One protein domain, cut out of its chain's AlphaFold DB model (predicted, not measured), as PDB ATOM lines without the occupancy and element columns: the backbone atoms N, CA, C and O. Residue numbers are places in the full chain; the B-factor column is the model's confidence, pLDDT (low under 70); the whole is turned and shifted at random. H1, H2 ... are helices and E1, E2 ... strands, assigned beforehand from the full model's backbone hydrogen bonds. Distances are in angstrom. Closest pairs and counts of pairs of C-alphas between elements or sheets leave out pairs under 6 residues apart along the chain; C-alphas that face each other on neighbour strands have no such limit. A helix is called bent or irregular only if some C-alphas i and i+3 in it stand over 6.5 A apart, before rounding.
ATOM      1  N   LYS A   9     131.956 154.846 130.451       74.50
ATOM      2  CA  LYS A   9     131.741 156.048 129.626       74.50
ATOM      3  C   LYS A   9     130.405 156.757 129.875       74.50
ATOM      4  O   LYS A   9     130.364 157.981 129.912       74.50
ATOM      5  N   VAL A  10     129.304 156.013 130.014       80.38
ATOM      6  CA  VAL A  10     127.980 156.584 130.324       80.38
ATOM      7  C   VAL A  10     127.977 157.141 131.742       80.38
ATOM      8  O   VAL A  10     127.467 158.235 131.957       80.38
ATOM      9  N   LYS A  11     128.603 156.436 132.692       85.31
ATOM     10  CA  LYS A  11     128.777 156.911 134.069       85.31
ATOM     11  C   LYS A  11     129.612 158.196 134.116       85.31
ATOM     12  O   LYS A  11     129.187 159.174 134.714       85.31
ATOM     13  N   GLU A  12     130.756 158.240 133.441       85.94
ATOM     14  CA  GLU A  12     131.594 159.441 133.371       85.94
ATOM     15  C   GLU A  12     130.840 160.624 132.744       85.94
ATOM     16  O   GLU A  12     130.796 161.715 133.316       85.94
ATOM     17  N   ALA A  13     130.176 160.394 131.607       86.44
ATOM     18  CA  ALA A  13     129.357 161.411 130.962       86.44
ATOM     19  C   ALA A  13     128.221 161.891 131.877       86.44
ATOM     20  O   ALA A  13     127.964 163.090 131.938       86.44
ATOM     21  N   LEU A  14     127.575 160.985 132.617       90.94
ATOM     22  CA  LEU A  14     126.538 161.314 133.589       90.94
ATOM     23  C   LEU A  14     127.052 162.294 134.646       90.94
ATOM     24  O   LEU A  14     126.449 163.352 134.818       90.94
ATOM     25  N   PHE A  15     128.167 161.987 135.312       92.88
ATOM     26  CA  PHE A  15     128.716 162.866 136.347       92.88
ATOM     27  C   PHE A  15     129.178 164.213 135.787       92.88
ATOM     28  O   PHE A  15     128.917 165.248 136.393       92.88
ATOM     29  N   ASN A  16     129.730 164.242 134.571       90.38
ATOM     30  CA  ASN A  16     130.045 165.503 133.895       90.38
ATOM     31  C   ASN A  16     128.802 166.374 133.626       90.38
ATOM     32  O   ASN A  16     128.931 167.588 133.490       90.38
ATOM     33  N   MET A  17     127.599 165.789 133.556       90.06
ATOM     34  CA  MET A  17     126.349 166.536 133.367       90.06
ATOM     35  C   MET A  17     125.735 167.067 134.663       90.06
ATOM     36  O   MET A  17     125.109 168.122 134.624       90.06
ATOM     37  N   SER A  24     129.728 168.702 149.053       95.50
ATOM     38  CA  SER A  24     129.190 167.794 150.063       95.50
ATOM     39  C   SER A  24     127.793 167.341 149.636       95.50
ATOM     40  O   SER A  24     127.229 167.867 148.673       95.50
ATOM     41  N   GLY A  25     127.216 166.389 150.364       96.62
ATOM     42  CA  GLY A  25     125.818 166.015 150.177       96.62
ATOM     43  C   GLY A  25     125.536 164.550 150.456       96.62
ATOM     44  O   GLY A  25     126.438 163.746 150.701       96.62
ATOM     45  N   SER A  26     124.255 164.208 150.424       98.06
ATOM     46  CA  SER A  26     123.763 162.849 150.609       98.06
ATOM     47  C   SER A  26     123.171 162.329 149.308       98.06
ATOM     48  O   SER A  26     122.329 162.985 148.689       98.06
ATOM     49  N   VAL A  27     123.584 161.128 148.908       98.31
ATOM     50  CA  VAL A  27     123.089 160.452 147.710       98.31
ATOM     51  C   VAL A  27     122.237 159.241 148.070       98.31
ATOM     52  O   VAL A  27     122.556 158.495 148.995       98.31
ATOM     53  N   LEU A  28     121.159 159.036 147.320       98.69
ATOM     54  CA  LEU A  28     120.352 157.823 147.353       98.69
ATOM     55  C   LEU A  28     120.458 157.098 146.015       98.69
ATOM     56  O   LEU A  28     120.047 157.617 144.982       98.69
ATOM     57  N   ASP A  29     120.938 155.864 146.047       97.81
ATOM     58  CA  ASP A  29     120.825 154.922 144.941       97.81
ATOM     59  C   ASP A  29     119.729 153.901 145.276       97.81
ATOM     60  O   ASP A  29     119.926 152.982 146.078       97.81
ATOM     61  N   LEU A  30     118.528 154.110 144.724       97.19
ATOM     62  CA  LEU A  30     117.335 153.340 145.095       97.19
ATOM     63  C   LEU A  30     117.302 151.938 144.455       97.19
ATOM     64  O   LEU A  30     116.504 151.087 144.864       97.19
ATOM     65  N   TYR A  31     118.166 151.705 143.464       95.25
ATOM     66  CA  TYR A  31     118.285 150.467 142.698       95.25
ATOM     67  C   TYR A  31     119.766 150.135 142.481       95.25
ATOM     68  O   TYR A  31     120.259 150.078 141.359       95.25
ATOM     69  N   GLY A  32     120.462 149.895 143.593       92.38
ATOM     70  CA  GLY A  32     121.918 149.914 143.681       92.38
ATOM     71  C   GLY A  32     122.660 148.976 142.741       92.38
ATOM     72  O   GLY A  32     123.747 149.321 142.284       92.38
ATOM     73  N   GLY A  33     122.140 147.778 142.453       91.81
ATOM     74  CA  GLY A  33     122.798 146.831 141.554       91.81
ATOM     75  C   GLY A  33     124.218 146.473 142.014       91.81
ATOM     76  O   GLY A  33     124.405 145.620 142.882       91.81
ATOM     77  N   SER A  34     125.237 147.095 141.411       92.12
ATOM     78  CA  SER A  34     126.650 146.948 141.804       92.12
ATOM     79  C   SER A  34     127.149 147.999 142.810       92.12
ATOM     80  O   SER A  34     128.247 147.837 143.345       92.12
ATOM     81  N   GLY A  35     126.382 149.064 143.052       93.81
ATOM     82  CA  GLY A  35     126.753 150.235 143.851       93.81
ATOM     83  C   GLY A  35     127.614 151.255 143.099       93.81
ATOM     84  O   GLY A  35     128.137 152.179 143.714       93.81
ATOM     85  N   GLY A  36     127.799 151.092 141.785       94.12
ATOM     86  CA  GLY A  36     128.744 151.895 141.005       94.12
ATOM     87  C   GLY A  36     128.451 153.399 141.001       94.12
ATOM     88  O   GLY A  36     129.389 154.186 141.083       94.12
ATOM     89  N   LEU A  37     127.177 153.802 140.939       95.12
ATOM     90  CA  LEU A  37     126.784 155.219 140.943       95.12
ATOM     91  C   LEU A  37     126.993 155.862 142.317       95.12
ATOM     92  O   LEU A  37     127.543 156.959 142.416       95.12
ATOM     93  N   ALA A  38     126.622 155.157 143.386       96.75
ATOM     94  CA  ALA A  38     126.881 155.595 144.752       96.75
ATOM     95  C   ALA A  38     128.384 155.746 145.039       96.75
ATOM     96  O   ALA A  38     128.808 156.770 145.567       96.75
ATOM     97  N   ILE A  39     129.199 154.762 144.642       96.56
ATOM     98  CA  ILE A  39     130.658 154.797 144.823       96.56
ATOM     99  C   ILE A  39     131.280 155.979 144.078       96.56
ATOM    100  O   ILE A  39     132.077 156.721 144.649       96.56
ATOM    101  N   GLU A  40     130.888 156.183 142.822       95.50
ATOM    102  CA  GLU A  40     131.375 157.304 142.018       95.50
ATOM    103  C   GLU A  40     130.974 158.657 142.628       95.50
ATOM    104  O   GLU A  40     131.765 159.597 142.619       95.50
ATOM    105  N   SER A  41     129.782 158.747 143.223       96.56
ATOM    106  CA  SER A  41     129.320 159.963 143.901       96.56
ATOM    107  C   SER A  41     130.196 160.319 145.101       96.56
ATOM    108  O   SER A  41     130.579 161.477 145.247       96.56
ATOM    109  N   ILE A  42     130.546 159.330 145.934       97.25
ATOM    110  CA  ILE A  42     131.463 159.524 147.070       97.25
ATOM    111  C   ILE A  42     132.860 159.921 146.575       97.25
ATOM    112  O   ILE A  42     133.424 160.898 147.056       97.25
ATOM    113  N   SER A  43     133.384 159.236 145.551       94.81
ATOM    114  CA  SER A  43     134.673 159.565 144.912       94.81
ATOM    115  C   SER A  43     134.741 161.017 144.411       94.81
ATOM    116  O   SER A  43     135.802 161.638 144.396       94.81
ATOM    117  N   ARG A  44     133.592 161.584 144.027       95.31
ATOM    118  CA  ARG A  44     133.462 162.953 143.512       95.31
ATOM    119  C   ARG A  44     133.104 163.994 144.570       95.31
ATOM    120  O   ARG A  44     132.889 165.141 144.196       95.31
ATOM    121  N   GLY A  45     133.058 163.632 145.852       95.81
ATOM    122  CA  GLY A  45     132.896 164.581 146.959       95.81
ATOM    123  C   GLY A  45     131.530 164.578 147.650       95.81
ATOM    124  O   GLY A  45     131.297 165.406 148.528       95.81
ATOM    125  N   MET A  46     130.622 163.647 147.325       97.50
ATOM    126  CA  MET A  46     129.461 163.411 148.196       97.50
ATOM    127  C   MET A  46     129.910 162.840 149.544       97.50
ATOM    128  O   MET A  46     130.853 162.058 149.627       97.50
ATOM    129  N   THR A  47     129.206 163.212 150.609       97.88
ATOM    130  CA  THR A  47     129.576 162.883 151.991       97.88
ATOM    131  C   THR A  47     129.032 161.531 152.439       97.88
ATOM    132  O   THR A  47     129.686 160.826 153.202       97.88
ATOM    133  N   HIS A  48     127.824 161.172 152.001       98.38
ATOM    134  CA  HIS A  48     127.185 159.922 152.405       98.38
ATOM    135  C   HIS A  48     126.315 159.340 151.294       98.38
ATOM    136  O   HIS A  48     125.654 160.086 150.572       98.38
ATOM    137  N   ALA A  49     126.273 158.013 151.193       98.44
ATOM    138  CA  ALA A  49     125.494 157.289 150.203       98.44
ATOM    139  C   ALA A  49     124.621 156.201 150.834       98.44
ATOM    140  O   ALA A  49     125.121 155.272 151.466       98.44
ATOM    141  N   VAL A  50     123.315 156.254 150.582       98.56
ATOM    142  CA  VAL A  50     122.395 155.153 150.875       98.56
ATOM    143  C   VAL A  50     122.198 154.334 149.604       98.56
ATOM    144  O   VAL A  50     121.770 154.865 148.583       98.56
ATOM    145  N   VAL A  51     122.501 153.037 149.661       98.38
ATOM    146  CA  VAL A  51     122.398 152.120 148.516       98.38
ATOM    147  C   VAL A  51     121.381 151.031 148.824       98.38
ATOM    148  O   VAL A  51     121.553 150.251 149.765       98.38
ATOM    149  N   VAL A  52     120.315 150.966 148.029       98.19
ATOM    150  CA  VAL A  52     119.175 150.070 148.238       98.19
ATOM    151  C   VAL A  52     119.148 148.987 147.170       98.19
ATOM    152  O   VAL A  52     119.162 149.281 145.981       98.19
ATOM    153  N   ASP A  53     119.027 147.724 147.574       96.50
ATOM    154  CA  ASP A  53     118.668 146.656 146.637       96.50
ATOM    155  C   ASP A  53     117.864 145.543 147.323       96.50
ATOM    156  O   ASP A  53     118.072 145.185 148.487       96.50
ATOM    157  N   ARG A  54     116.937 144.929 146.586       95.44
ATOM    158  CA  ARG A  54     116.139 143.803 147.087       95.44
ATOM    159  C   ARG A  54     116.865 142.464 146.953       95.44
ATOM    160  O   ARG A  54     116.629 141.550 147.748       95.44
ATOM    161  N   ALA A  55     117.729 142.312 145.952       94.94
ATOM    162  CA  ALA A  55     118.372 141.058 145.595       94.94
ATOM    163  C   ALA A  55     119.577 140.791 146.503       94.94
ATOM    164  O   ALA A  55     120.490 141.598 146.627       94.94
ATOM    165  N   PHE A  56     119.609 139.621 147.147       95.81
ATOM    166  CA  PHE A  56     120.749 139.238 147.989       95.81
ATOM    167  C   PHE A  56     122.094 139.228 147.230       95.81
ATOM    168  O   PHE A  56     123.070 139.738 147.781       95.81
ATOM    169  N   PRO A  57     122.167 138.745 145.969       96.25
ATOM    170  CA  PRO A  57     123.399 138.840 145.188       96.25
ATOM    171  C   PRO A  57     123.881 140.280 144.977       96.25
ATOM    172  O   PRO A  57     125.072 140.531 145.113       96.25
ATOM    173  N   ALA A  58     122.971 141.225 144.712       94.38
ATOM    174  CA  ALA A  58     123.314 142.637 144.545       94.38
ATOM    175  C   ALA A  58     123.880 143.227 145.842       94.38
ATOM    176  O   ALA A  58     124.961 143.798 145.837       94.38
ATOM    177  N   ILE A  59     123.234 142.968 146.983       97.62
ATOM    178  CA  ILE A  59     123.732 143.404 148.299       97.62
ATOM    179  C   ILE A  59     125.144 142.879 148.588       97.62
ATOM    180  O   ILE A  59     125.981 143.618 149.104       97.62
ATOM    181  N   LYS A  60     125.436 141.619 148.235       97.44
ATOM    182  CA  LYS A  60     126.789 141.060 148.367       97.44
ATOM    183  C   LYS A  60     127.792 141.811 147.486       97.44
ATOM    184  O   LYS A  60     128.867 142.159 147.968       97.44
ATOM    185  N   THR A  61     127.434 142.081 146.232       96.94
ATOM    186  CA  THR A  61     128.266 142.846 145.292       96.94
ATOM    187  C   THR A  61     128.516 144.270 145.783       96.94
ATOM    188  O   THR A  61     129.663 144.707 145.787       96.94
ATOM    189  N   ILE A  62     127.479 144.969 146.256       96.56
ATOM    190  CA  ILE A  62     127.584 146.330 146.793       96.56
ATOM    191  C   ILE A  62     128.574 146.349 147.959       96.56
ATOM    192  O   ILE A  62     129.524 147.123 147.928       96.56
ATOM    193  N   ARG A  63     128.427 145.448 148.942       97.25
ATOM    194  CA  ARG A  63     129.362 145.348 150.078       97.25
ATOM    195  C   ARG A  63     130.798 145.096 149.631       97.25
ATOM    196  O   ARG A  63     131.712 145.740 150.127       97.25
ATOM    197  N   GLN A  64     130.997 144.183 148.680       97.00
ATOM    198  CA  GLN A  64     132.328 143.885 148.156       97.00
ATOM    199  C   GLN A  64     132.958 145.095 147.451       97.00
ATOM    200  O   GLN A  64     134.164 145.292 147.553       97.00
ATOM    201  N   ASN A  65     132.174 145.871 146.705       96.44
ATOM    202  CA  ASN A  65     132.678 147.041 145.995       96.44
ATOM    203  C   ASN A  65     132.931 148.212 146.949       96.44
ATOM    204  O   ASN A  65     133.982 148.835 146.854       96.44
ATOM    205  N   VAL A  66     132.031 148.450 147.908       96.56
ATOM    206  CA  VAL A  66     132.202 149.450 148.972       96.56
ATOM    207  C   VAL A  66     133.453 149.159 149.802       96.56
ATOM    208  O   VAL A  66     134.255 150.067 150.006       96.56
ATOM    209  N   GLY A  67     133.705 147.896 150.163       95.88
ATOM    210  CA  GLY A  67     134.908 147.500 150.909       95.88
ATOM    211  C   GLY A  67     136.240 147.745 150.188       95.88
ATOM    212  O   GLY A  67     137.305 147.662 150.790       95.88
ATOM    213  N   LYS A  68     136.216 148.073 148.889       94.44
ATOM    214  CA  LYS A  68     137.414 148.463 148.125       94.44
ATOM    215  C   LYS A  68     137.649 149.974 148.103       94.44
ATOM    216  O   LYS A  68     138.684 150.405 147.612       94.44
ATOM    217  N   THR A  69     136.695 150.778 148.576       89.31
ATOM    218  CA  THR A  69     136.754 152.250 148.491       89.31
ATOM    219  C   THR A  69     137.538 152.899 149.629       89.31
ATOM    220  O   THR A  69     137.762 154.101 149.586       89.31
ATOM    221  N   HIS A  70     137.936 152.132 150.656       90.12
ATOM    222  CA  HIS A  70     138.513 152.633 151.913       90.12
ATOM    223  C   HIS A  70     137.641 153.673 152.647       90.12
ATOM    224  O   HIS A  70     138.114 154.327 153.575       90.12
ATOM    225  N   HIS A  71     136.378 153.845 152.242       93.06
ATOM    226  CA  HIS A  71     135.429 154.832 152.768       93.06
ATOM    227  C   HIS A  71     134.113 154.147 153.151       93.06
ATOM    228  O   HIS A  71     133.035 154.667 152.888       93.06
ATOM    229  N   GLU A  72     134.187 152.951 153.739       94.44
ATOM    230  CA  GLU A  72     133.010 152.130 154.064       94.44
ATOM    231  C   GLU A  72     131.997 152.871 154.948       94.44
ATOM    232  O   GLU A  72     130.795 152.770 154.711       94.44
ATOM    233  N   ASP A  73     132.482 153.692 155.884       96.75
ATOM    234  CA  ASP A  73     131.658 154.500 156.793       96.75
ATOM    235  C   ASP A  73     130.811 155.563 156.069       96.75
ATOM    236  O   ASP A  73     129.827 156.066 156.613       96.75
ATOM    237  N   ALA A  74     131.147 155.891 154.816       97.75
ATOM    238  CA  ALA A  74     130.359 156.794 153.981       97.75
ATOM    239  C   ALA A  74     129.128 156.112 153.355       97.75
ATOM    240  O   ALA A  74     128.356 156.784 152.670       97.75
ATOM    241  N   PHE A  75     128.914 154.806 153.568       98.44
ATOM    242  CA  PHE A  75     127.836 154.050 152.929       98.44
ATOM    243  C   PHE A  75     126.874 153.400 153.925       98.44
ATOM    244  O   PHE A  75     127.268 152.666 154.827       98.44
ATOM    245  N   THR A  76     125.577 153.546 153.660       98.12
ATOM    246  CA  THR A  76     124.511 152.759 154.290       98.12
ATOM    247  C   THR A  76     123.901 151.812 153.259       98.12
ATOM    248  O   THR A  76     123.273 152.241 152.293       98.12
ATOM    249  N   ILE A  77     124.060 150.501 153.454       98.12
ATOM    250  CA  ILE A  77     123.562 149.483 152.512       98.12
ATOM    251  C   ILE A  77     122.264 148.869 153.042       98.12
ATOM    252  O   ILE A  77     122.266 148.147 154.041       98.12
ATOM    253  N   VAL A  78     121.156 149.093 152.332       98.06
ATOM    254  CA  VAL A  78     119.813 148.672 152.748       98.06
ATOM    255  C   VAL A  78     119.306 147.535 151.865       98.06
ATOM    256  O   VAL A  78     119.012 147.706 150.684       98.06
ATOM    257  N   LYS A  79     119.126 146.352 152.465       97.75
ATOM    258  CA  LYS A  79     118.468 145.224 151.798       97.75
ATOM    259  C   LYS A  79     116.946 145.332 151.924       97.75
ATOM    260  O   LYS A  79     116.359 144.797 152.864       97.75
ATOM    261  N   ALA A  80     116.305 145.986 150.965       97.12
ATOM    262  CA  ALA A  80     114.852 146.128 150.904       97.12
ATOM    263  C   ALA A  80     114.390 146.420 149.470       97.12
ATOM    264  O   ALA A  80     115.189 146.758 148.602       97.12
ATOM    265  N   ASP A  81     113.090 146.295 149.204       95.31
ATOM    266  CA  ASP A  81     112.513 146.953 148.034       95.31
ATOM    267  C   ASP A  81     112.453 148.476 148.241       95.31
ATOM    268  O   ASP A  81     112.423 148.960 149.374       95.31
ATOM    269  N   ALA A  82     112.384 149.219 147.135       94.75
ATOM    270  CA  ALA A  82     112.382 150.679 147.122       94.75
ATOM    271  C   ALA A  82     111.340 151.305 148.067       94.75
ATOM    272  O   ALA A  82     111.656 152.229 148.814       94.75
ATOM    273  N   ARG A  83     110.105 150.780 148.103       94.56
ATOM    274  CA  ARG A  83     109.035 151.347 148.943       94.56
ATOM    275  C   ARG A  83     109.328 151.166 150.420       94.56
ATOM    276  O   ARG A  83     109.132 152.099 151.198       94.56
ATOM    277  N   ARG A  84     109.779 149.976 150.814       96.81
ATOM    278  CA  ARG A  84     110.166 149.705 152.199       96.81
ATOM    279  C   ARG A  84     111.389 150.526 152.604       96.81
ATOM    280  O   ARG A  84     111.387 151.077 153.700       96.81
ATOM    281  N   ALA A  85     112.384 150.646 151.728       97.50
ATOM    282  CA  ALA A  85     113.572 151.451 151.983       97.50
ATOM    283  C   ALA A  85     113.218 152.929 152.212       97.50
ATOM    284  O   ALA A  85     113.656 153.509 153.198       97.50
ATOM    285  N   MET A  86     112.351 153.511 151.374       97.81
ATOM    286  CA  MET A  86     111.882 154.892 151.545       97.81
ATOM    287  C   MET A  86     111.190 155.122 152.896       97.81
ATOM    288  O   MET A  86     111.410 156.145 153.533       97.81
ATOM    289  N   LYS A  87     110.390 154.165 153.385       97.31
ATOM    290  CA  LYS A  87     109.771 154.269 154.721       97.31
ATOM    291  C   LYS A  87     110.794 154.219 155.857       97.31
ATOM    292  O   LYS A  87     110.628 154.919 156.849       97.31
ATOM    293  N   ILE A  88     111.834 153.396 155.716       96.38
ATOM    294  CA  ILE A  88     112.943 153.346 156.679       96.38
ATOM    295  C   ILE A  88     113.637 154.713 156.713       96.38
ATOM    296  O   ILE A  88     113.718 155.321 157.775       96.38
ATOM    297  N   MET A  89     114.023 155.239 155.549       97.44
ATOM    298  CA  MET A  89     114.673 156.550 155.425       97.44
ATOM    299  C   MET A  89     113.809 157.693 155.980       97.44
ATOM    300  O   MET A  89     114.302 158.573 156.682       97.44
ATOM    301  N   GLN A  90     112.489 157.635 155.770       96.81
ATOM    302  CA  GLN A  90     111.561 158.604 156.357       96.81
ATOM    303  C   GLN A  90     111.614 158.577 157.890       96.81
ATOM    304  O   GLN A  90     111.627 159.630 158.526       96.81
ATOM    305  N   SER A  91     111.653 157.386 158.499       95.88
ATOM    306  CA  SER A  91     111.720 157.256 159.961       95.88
ATOM    307  C   SER A  91     113.024 157.802 160.553       95.88
ATOM    308  O   SER A  91     113.019 158.292 161.681       95.88
ATOM    309  N   HIS A  92     114.108 157.793 159.770       94.69
ATOM    310  CA  HIS A  92     115.396 158.395 160.121       94.69
ATOM    311  C   HIS A  92     115.489 159.889 159.782       94.69
ATOM    312  O   HIS A  92     116.446 160.540 160.192       94.69
ATOM    313  N   ARG A  93     114.465 160.454 159.125       94.75
ATOM    314  CA  ARG A  93     114.438 161.838 158.621       94.75
ATOM    315  C   ARG A  93     115.570 162.131 157.630       94.75
ATOM    316  O   ARG A  93     116.073 163.251 157.583       94.75
ATOM    317  N   ASP A  94     115.943 161.133 156.835       95.81
ATOM    318  CA  ASP A  94     116.945 161.299 155.785       95.81
ATOM    319  C   ASP A  94     116.426 162.234 154.684       95.81
ATOM    320  O   ASP A  94     115.236 162.243 154.363       95.81
ATOM    321  N   CYS A  95     117.321 163.014 154.077       95.50
ATOM    322  CA  CYS A  95     117.024 163.878 152.934       95.50
ATOM    323  C   CYS A  95     118.219 163.890 151.974       95.50
ATOM    324  O   CYS A  95     119.354 164.087 152.410       95.50
ATOM    325  N   PHE A  96     117.969 163.743 150.674       98.38
ATOM    326  CA  PHE A  96     119.016 163.553 149.665       98.38
ATOM    327  C   PHE A  96     119.160 164.752 148.725       98.38
ATOM    328  O   PHE A  96     118.172 165.391 148.353       98.38
ATOM    329  N   ASP A  97     120.405 165.030 148.338       98.00
ATOM    330  CA  ASP A  97     120.806 166.032 147.342       98.00
ATOM    331  C   ASP A  97     120.832 165.432 145.928       98.00
ATOM    332  O   ASP A  97     120.564 166.120 144.944       98.00
ATOM    333  N   LEU A  98     121.142 164.137 145.826       98.38
ATOM    334  CA  LEU A  98     121.229 163.399 144.570       98.38
ATOM    335  C   LEU A  98     120.505 162.061 144.696       98.38
ATOM    336  O   LEU A  98     120.699 161.334 145.667       98.38
ATOM    337  N   VAL A  99     119.684 161.717 143.706       98.38
ATOM    338  CA  VAL A  99     118.966 160.440 143.674       98.38
ATOM    339  C   VAL A  99     119.145 159.757 142.326       98.38
ATOM    340  O   VAL A  99     118.899 160.370 141.290       98.38
ATOM    341  N   PHE A 100     119.509 158.476 142.339       97.56
ATOM    342  CA  PHE A 100     119.548 157.612 141.162       97.56
ATOM    343  C   PHE A 100     118.357 156.654 141.146       97.56
ATOM    344  O   PHE A 100     118.057 155.980 142.136       97.56
ATOM    345  N   LEU A 101     117.685 156.587 139.995       95.38
ATOM    346  CA  LEU A 101     116.540 155.725 139.735       95.38
ATOM    347  C   LEU A 101     116.783 154.908 138.461       95.38
ATOM    348  O   LEU A 101     116.583 155.417 137.360       95.38
ATOM    349  N   ASP A 102     117.144 153.634 138.617       90.44
ATOM    350  CA  ASP A 102     117.224 152.652 137.523       90.44
ATOM    351  C   ASP A 102     116.398 151.380 137.834       90.44
ATOM    352  O   ASP A 102     116.934 150.308 138.134       90.44
ATOM    353  N   PRO A 103     115.052 151.465 137.859       88.19
ATOM    354  CA  PRO A 103     114.236 150.288 138.101       88.19
ATOM    355  C   PRO A 103     114.217 149.353 136.880       88.19
ATOM    356  O   PRO A 103     114.041 149.808 135.750       88.19
ATOM    357  N   PRO A 104     114.166 148.022 137.086       78.50
ATOM    358  CA  PRO A 104     114.099 147.038 135.996       78.50
ATOM    359  C   PRO A 104     112.845 147.156 135.098       78.50
ATOM    360  O   PRO A 104     112.798 146.542 134.035       78.50
ATOM    361  N   TYR A 105     111.834 147.938 135.510       70.12
ATOM    362  CA  TYR A 105     110.599 148.230 134.767       70.12
ATOM    363  C   TYR A 105     110.333 149.752 134.766       70.12
ATOM    364  O   TYR A 105     109.469 150.246 135.495       70.12
ATOM    365  N   ALA A 106     111.119 150.493 133.976       63.12
ATOM    366  CA  ALA A 106     111.314 151.947 134.062       63.12
ATOM    367  C   ALA A 106     110.039 152.820 134.095       63.12
ATOM    368  O   ALA A 106     109.881 153.649 134.991       63.12
ATOM    369  N   LYS A 107     109.104 152.636 133.148       61.03
ATOM    370  CA  LYS A 107     107.994 153.584 132.898       61.03
ATOM    371  C   LYS A 107     107.132 153.903 134.118       61.03
ATOM    372  O   LYS A 107     106.968 155.061 134.475       61.03
ATOM    373  N   GLN A 108     106.535 152.876 134.720       64.56
ATOM    374  CA  GLN A 108     105.496 153.065 135.739       64.56
ATOM    375  C   GLN A 108     106.072 153.309 137.135       64.56
ATOM    376  O   GLN A 108     105.359 153.778 138.018       64.56
ATOM    377  N   ARG A 109     107.349 152.971 137.354       83.56
ATOM    378  CA  ARG A 109     107.965 153.066 138.678       83.56
ATOM    379  C   ARG A 109     108.625 154.405 138.929       83.56
ATOM    380  O   ARG A 109     108.437 154.931 140.010       83.56
ATOM    381  N   ILE A 110     109.305 154.996 137.948       92.19
ATOM    382  CA  ILE A 110     110.098 156.214 138.184       92.19
ATOM    383  C   ILE A 110     109.232 157.384 138.642       92.19
ATOM    384  O   ILE A 110     109.518 157.968 139.680       92.19
ATOM    385  N   GLN A 111     108.140 157.694 137.934       92.12
ATOM    386  CA  GLN A 111     107.266 158.799 138.343       92.12
ATOM    387  C   GLN A 111     106.634 158.543 139.722       92.12
ATOM    388  O   GLN A 111     106.533 159.454 140.539       92.12
ATOM    389  N   ALA A 112     106.240 157.296 140.001       92.25
ATOM    390  CA  ALA A 112     105.682 156.916 141.296       92.25
ATOM    391  C   ALA A 112     106.722 157.007 142.426       92.25
ATOM    392  O   ALA A 112     106.402 157.508 143.499       92.25
ATOM    393  N   ASP A 113     107.959 156.572 142.178       95.19
ATOM    394  CA  ASP A 113     109.065 156.645 143.129       95.19
ATOM    395  C   ASP A 113     109.444 158.109 143.399       95.19
ATOM    396  O   ASP A 113     109.574 158.490 144.555       95.19
ATOM    397  N   MET A 114     109.517 158.963 142.371       95.38
ATOM    398  CA  MET A 114     109.760 160.406 142.528       95.38
ATOM    399  C   MET A 114     108.665 161.088 143.356       95.38
ATOM    400  O   MET A 114     108.967 161.811 144.307       95.38
ATOM    401  N   ASN A 115     107.393 160.813 143.057       94.44
ATOM    402  CA  ASN A 115     106.276 161.342 143.842       94.44
ATOM    403  C   ASN A 115     106.332 160.856 145.294       94.44
ATOM    404  O   ASN A 115     106.115 161.641 146.212       94.44
ATOM    405  N   GLN A 116     106.660 159.582 145.511       95.62
ATOM    406  CA  GLN A 116     106.784 159.023 146.851       95.62
ATOM    407  C   GLN A 116     107.966 159.644 147.617       95.62
ATOM    408  O   GLN A 116     107.810 159.983 148.786       95.62
ATOM    409  N   LEU A 117     109.120 159.848 146.977       96.94
ATOM    410  CA  LEU A 117     110.275 160.528 147.572       96.94
ATOM    411  C   LEU A 117     109.915 161.946 148.035       96.94
ATOM    412  O   LEU A 117     110.234 162.321 149.163       96.94
ATOM    413  N   SER A 118     109.201 162.707 147.199       96.06
ATOM    414  CA  SER A 118     108.707 164.043 147.554       96.06
ATOM    415  C   SER A 118     107.704 163.993 148.716       96.06
ATOM    416  O   SER A 118     107.893 164.688 149.711       96.06
ATOM    417  N   GLN A 119     106.691 163.119 148.650       95.31
ATOM    418  CA  GLN A 119     105.662 162.974 149.693       95.31
ATOM    419  C   GLN A 119     106.230 162.570 151.056       95.31
ATOM    420  O   GLN A 119     105.707 162.973 152.093       95.31
ATOM    421  N   LEU A 120     107.285 161.754 151.067       96.38
ATOM    422  CA  LEU A 120     107.935 161.307 152.296       96.38
ATOM    423  C   LEU A 120     108.965 162.314 152.827       96.38
ATOM    424  O   LEU A 120     109.524 162.074 153.894       96.38
ATOM    425  N   GLY A 121     109.198 163.426 152.119       96.19
ATOM    426  CA  GLY A 121     110.160 164.455 152.512       96.19
ATOM    427  C   GLY A 121     111.617 164.022 152.358       96.19
ATOM    428  O   GLY A 121     112.467 164.521 153.078       96.19
ATOM    429  N   LEU A 122     111.911 163.093 151.442       97.88
ATOM    430  CA  LEU A 122     113.251 162.515 151.261       97.88
ATOM    431  C   LEU A 122     114.141 163.326 150.308       97.88
ATOM    432  O   LEU A 122     115.282 162.949 150.060       97.88
ATOM    433  N   LEU A 123     113.639 164.424 149.748       97.94
ATOM    434  CA  LEU A 123     114.358 165.260 148.787       97.94
ATOM    435  C   LEU A 123     114.615 166.637 149.384       97.94
ATOM    436  O   LEU A 123     113.682 167.307 149.834       97.94
ATOM    437  N   LYS A 124     115.868 167.092 149.338       96.56
ATOM    438  CA  LYS A 124     116.198 168.486 149.644       96.56
ATOM    439  C   LYS A 124     115.724 169.404 148.521       96.56
ATOM    440  O   LYS A 124     115.679 169.007 147.360       96.56
ATOM    441  N   ASN A 125     115.419 170.659 148.846       94.62
ATOM    442  CA  ASN A 125     115.161 171.668 147.817       94.62
ATOM    443  C   ASN A 125     116.393 171.814 146.919       94.62
ATOM    444  O   ASN A 125     117.505 171.990 147.408       94.62
ATOM    445  N   GLY A 126     116.184 171.743 145.610       94.94
ATOM    446  CA  GLY A 126     117.257 171.693 144.630       94.94
ATOM    447  C   GLY A 126     117.889 170.310 144.457       94.94
ATOM    448  O   GLY A 126     118.934 170.224 143.818       94.94
ATOM    449  N   ALA A 127     117.299 169.230 144.979       97.25
ATOM    450  CA  ALA A 127     117.820 167.891 144.728       97.25
ATOM    451  C   ALA A 127     117.820 167.569 143.226       97.25
ATOM    452  O   ALA A 127     116.904 167.941 142.485       97.25
ATOM    453  N   THR A 128     118.851 166.857 142.788       97.88
ATOM    454  CA  THR A 128     118.984 166.349 141.424       97.88
ATOM    455  C   THR A 128     118.542 164.891 141.390       97.88
ATOM    456  O   THR A 128     119.002 164.074 142.183       97.88
ATOM    457  N   ILE A 129     117.658 164.542 140.459       97.62
ATOM    458  CA  ILE A 129     117.176 163.175 140.272       97.62
ATOM    459  C   ILE A 129     117.603 162.706 138.890       97.62
ATOM    460  O   ILE A 129     117.221 163.291 137.879       97.62
ATOM    461  N   VAL A 130     118.382 161.635 138.851       96.69
ATOM    462  CA  VAL A 130     118.817 160.964 137.633       96.69
ATOM    463  C   VAL A 130     117.966 159.717 137.444       96.69
ATOM    464  O   VAL A 130     118.039 158.774 138.229       96.69
ATOM    465  N   ALA A 131     117.170 159.711 136.386       94.50
ATOM    466  CA  ALA A 131     116.319 158.600 136.001       94.50
ATOM    467  C   ALA A 131     116.868 157.916 134.743       94.50
ATOM    468  O   ALA A 131     116.927 158.529 133.672       94.50
ATOM    469  N   GLU A 132     117.229 156.641 134.866       91.25
ATOM    470  CA  GLU A 132     117.539 155.778 133.730       91.25
ATOM    471  C   GLU A 132     116.249 155.136 133.200       91.25
ATOM    472  O   GLU A 132     115.414 154.604 133.931       91.25
ATOM    473  N   THR A 133     116.035 155.251 131.896       89.69
ATOM    474  CA  THR A 133     114.791 154.872 131.218       89.69
ATOM    475  C   THR A 133     115.078 154.289 129.840       89.69
ATOM    476  O   THR A 133     116.215 154.291 129.381       89.69
ATOM    477  N   ASN A 134     114.041 153.819 129.144       85.44
ATOM    478  CA  ASN A 134     114.115 153.522 127.714       85.44
ATOM    479  C   ASN A 134     113.498 154.652 126.867       85.44
ATOM    480  O   ASN A 134     112.856 155.569 127.390       85.44
ATOM    481  N   GLN A 135     113.670 154.576 125.545       81.38
ATOM    482  CA  GLN A 135     113.116 155.556 124.597       81.38
ATOM    483  C   GLN A 135     111.590 155.646 124.640       81.38
ATOM    484  O   GLN A 135     111.022 156.716 124.439       81.38
ATOM    485  N   GLU A 136     110.920 154.536 124.944       82.19
ATOM    486  CA  GLU A 136     109.466 154.507 125.007       82.19
ATOM    487  C   GLU A 136     108.925 155.262 126.221       82.19
ATOM    488  O   GLU A 136     107.748 155.622 126.201       82.19
ATOM    489  N   ALA A 137     109.727 155.468 127.278       82.00
ATOM    490  CA  ALA A 137     109.303 156.059 128.544       82.00
ATOM    491  C   ALA A 137     108.611 157.416 128.366       82.00
ATOM    492  O   ALA A 137     109.209 158.376 127.887       82.00
ATOM    493  N   GLY A 145     106.562 169.872 141.710       93.44
ATOM    494  CA  GLY A 145     107.860 169.735 142.363       93.44
ATOM    495  C   GLY A 145     109.021 169.284 141.478       93.44
ATOM    496  O   GLY A 145     110.146 169.387 141.946       93.44
ATOM    497  N   PHE A 146     108.806 168.845 140.235       96.19
ATOM    498  CA  PHE A 146     109.862 168.314 139.365       96.19
ATOM    499  C   PHE A 146     109.892 168.986 137.991       96.19
ATOM    500  O   PHE A 146     108.878 169.062 137.294       96.19
ATOM    501  N   ALA A 147     111.085 169.394 137.562       96.44
ATOM    502  CA  ALA A 147     111.330 169.941 136.231       96.44
ATOM    503  C   ALA A 147     112.523 169.249 135.562       96.44
ATOM    504  O   ALA A 147     113.608 169.160 136.145       96.44
ATOM    505  N   LEU A 148     112.332 168.760 134.337       96.50
ATOM    506  CA  LEU A 148     113.383 168.175 133.515       96.50
ATOM    507  C   LEU A 148     114.398 169.263 133.157       96.50
ATOM    508  O   LEU A 148     114.057 170.274 132.552       96.50
ATOM    509  N   GLN A 149     115.653 169.032 133.520       96.06
ATOM    510  CA  GLN A 149     116.779 169.898 133.177       96.06
ATOM    511  C   GLN A 149     117.490 169.404 131.925       96.06
ATOM    512  O   GLN A 149     117.949 170.193 131.100       96.06
ATOM    513  N   LYS A 150     117.616 168.081 131.785       94.75
ATOM    514  CA  LYS A 150     118.359 167.487 130.681       94.75
ATOM    515  C   LYS A 150     117.857 166.096 130.348       94.75
ATOM    516  O   LYS A 150     117.538 165.306 131.233       94.75
ATOM    517  N   ARG A 151     117.863 165.782 129.058       93.81
ATOM    518  CA  ARG A 151     117.662 164.439 128.525       93.81
ATOM    519  C   ARG A 151     118.843 164.086 127.630       93.81
ATOM    520  O   ARG A 151     119.249 164.905 126.812       93.81
ATOM    521  N   GLN A 152     119.368 162.879 127.789       91.56
ATOM    522  CA  GLN A 152     120.465 162.364 126.985       91.56
ATOM    523  C   GLN A 152     120.169 160.926 126.560       91.56
ATOM    524  O   GLN A 152     119.953 160.053 127.400       91.56
ATOM    525  N   ASP A 153     120.191 160.685 125.252       90.00
ATOM    526  CA  ASP A 153     119.877 159.386 124.665       90.00
ATOM    527  C   ASP A 153     121.185 158.624 124.348       90.00
ATOM    528  O   ASP A 153     122.101 159.154 123.717       90.00
ATOM    529  N   TYR A 154     121.264 157.366 124.786       84.75
ATOM    530  CA  TYR A 154     122.376 156.428 124.598       84.75
ATOM    531  C   TYR A 154     121.847 155.112 124.013       84.75
ATOM    532  O   TYR A 154     121.666 154.109 124.710       84.75
ATOM    533  N   GLY A 155     121.557 155.113 122.711       85.00
ATOM    534  CA  GLY A 155     120.928 153.970 122.048       85.00
ATOM    535  C   GLY A 155     119.547 153.688 122.643       85.00
ATOM    536  O   GLY A 155     118.638 154.501 122.507       85.00
ATOM    537  N   ILE A 156     119.393 152.544 123.314       81.94
ATOM    538  CA  ILE A 156     118.127 152.143 123.954       81.94
ATOM    539  C   ILE A 156     117.933 152.736 125.354       81.94
ATOM    540  O   ILE A 156     116.811 152.716 125.866       81.94
ATOM    541  N   THR A 157     119.007 153.236 125.966       84.62
ATOM    542  CA  THR A 157     118.993 153.858 127.291       84.62
ATOM    543  C   THR A 157     118.792 155.359 127.138       84.62
ATOM    544  O   THR A 157     119.402 155.996 126.286       84.62
ATOM    545  N   VAL A 158     117.947 155.941 127.979       89.75
ATOM    546  CA  VAL A 158     117.721 157.381 128.063       89.75
ATOM    547  C   VAL A 158     117.945 157.817 129.501       89.75
ATOM    548  O   VAL A 158     117.289 157.321 130.416       89.75
ATOM    549  N   ILE A 159     118.854 158.766 129.690       92.31
ATOM    550  CA  ILE A 159     119.096 159.422 130.970       92.31
ATOM    551  C   ILE A 159     118.275 160.705 131.012       92.31
ATOM    552  O   ILE A 159     118.380 161.553 130.122       92.31
ATOM    553  N   ARG A 160     117.462 160.859 132.054       94.44
ATOM    554  CA  ARG A 160     116.695 162.075 132.336       94.44
ATOM    555  C   ARG A 160     117.141 162.647 133.671       94.44
ATOM    556  O   ARG A 160     117.181 161.932 134.665       94.44
ATOM    557  N   ILE A 161     117.478 163.928 133.682       96.50
ATOM    558  CA  ILE A 161     117.926 164.653 134.867       96.50
ATOM    559  C   ILE A 161     116.834 165.650 135.228       96.50
ATOM    560  O   ILE A 161     116.555 166.571 134.460       96.50
ATOM    561  N   TYR A 162     116.232 165.464 136.396       96.94
ATOM    562  CA  TYR A 162     115.215 166.337 136.964       96.94
ATOM    563  C   TYR A 162     115.787 167.143 138.128       96.94
ATOM    564  O   TYR A 162     116.649 166.665 138.864       96.94
ATOM    565  N   ARG A 163     115.261 168.351 138.316       97.19
ATOM    566  CA  ARG A 163     115.467 169.175 139.507       97.19
ATOM    567  C   ARG A 163     114.207 169.143 140.362       97.19
ATOM    568  O   ARG A 163     113.108 169.239 139.813       97.19
ATOM    569  N   TYR A 164     114.373 168.991 141.674       97.06
ATOM    570  CA  TYR A 164     113.286 169.106 142.638       97.06
ATOM    571  C   TYR A 164     113.227 170.513 143.236       97.06
ATOM    572  O   TYR A 164     114.152 170.927 143.929       97.06
ATOM    573  N   ASP A 165     112.119 171.220 143.032       91.56
ATOM    574  CA  ASP A 165     111.947 172.618 143.464       91.56
ATOM    575  C   ASP A 165     111.083 172.748 144.737       91.56
ATOM    576  O   ASP A 165     110.553 173.813 145.057       91.56
TER     577      ASP A 165
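Overview. This is residues 9 to 17, 24 to 137 and 145 to 165 of the 169 residues of the protein "N6-adenine-specific methylase" of Limosilactobacillus secaliphilus (UniProt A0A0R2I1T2). One twisted sheet of seven strands runs through the domain with helices over both faces, H1, H2 and H3 over one and H4 and H5 over the other. Five strands, E3, E2, E1, E4 and E5, lie side by side and run the same way, and the hairpin of E6 and E7 widens the sheet beyond E5. The printed part has 144 residues with five named helices and seven named strands, in the order H1, E1, H2, E2, H3, E3, H4, E4, H5, E5, E6, E7. The sheet is mixed, in the order E3, E2, E1, E4, E5, E7, E6, and the class is mixed, helices and strands. The whole is compact and rounded, with a radius of gyration of the C-alphas of 14.1 A and spans of 36 by 34 by 29 A.

Along the chain. H1 covers residues 9 to 17, with C-alpha 9 at (131.741, 156.048, 129.626). After the first cut come E1, residues 26 to 29, and H2, residues 36 to 43. E2, residues 48 to 53, measures 16.8 A from first to last C-alpha. H3, residues 56 to 66, measures 15.4 A, and E3 covers residues 75 to 79. H4, residues 82 to 92, measures 15.4 A and is followed by E4, residues 96 to 101. H5, residues 106 to 119, measures 19.9 A and is only just irregular: C-alphas 108 and 111 are 6.54 A apart. E5, residues 123 to 134, measures 24.1 A and bends by 107 degrees at residue 126, where C-alpha 126 is at (117.257, 171.693, 144.630). E6, residues 146 to 154, measures 22.7 A and bends by 60 degrees at residue 149. E7, residues 157 to 164, measures 22.4 A and ends with C-alpha 164 at (113.286, 169.106, 142.638).

Arrangement. The edge strands are E3 and E6. E3 and E2 are parallel, with N 76 and O 49 2.8 A apart, within hydrogen-bond range. E2 and E1 are parallel, with N 29 and O 50 at 2.8 A. E1 and E4 are parallel, with N 28 and O 98 at 2.9 A, and so are E4 and E5, with N 130 and O 99 at 2.8 A. E5 and E7 are antiparallel, with N 131 and O 160 at 2.8 A. The hairpin E6 and E7 is antiparallel, with N 159 and O 152 at 2.8 A. E1, H2, E2, then E2, H3, E3, and E4, H5, E5 are strand-helix-strand units, two parallel neighbour strands with a helix between, and E3, H4, E4 is a split one, with E2 and E1 between its strands; their crossovers are right-handed. The helices make three layers with the sheet, one on each side of it. H2 is over E2 and only just over E1, with 3 C-alphas falling on E1, at a height over the sheet of 8.4 A; the closest C-alphas of H2 and E2 are those of Ala 38 and Ala 49, 5.9 A apart. H3, on the same face, is over E3 and E2. H1 is over E7 and only just over E6, with 3 C-alphas falling on E6, at a height of 10.1 A. H1 is close to but not clearly touching H2. On the opposite face, H4 is over E2 and H5 over E5. H4 and H5 only just touch, with 3 pairs of C-alphas within 8 A, made by residues 113 to 117 of H5 alone; the closest are those of Met 86 and Leu 117, 7.1 A apart. Every O i to N i+4 pair is within hydrogen-bond range in H1, H2, H3 and H4, and 8 of 10 in H5.

Size, cuts and confidence. The two C-alphas farthest apart, those of His 70 and Glu 136, are 39.6 A apart. Residues 18 to 23 are not printed, and C-alphas 17 and 24 are 17.0 A apart across that cut; residues 138 to 144 are not printed either, with 19.5 A between C-alphas 137 and 145. Of the links that are printed whole, none is long. The mean pLDDT of the printed part is 93.3, and residues 106 to 108, which belong to H5, are under 70.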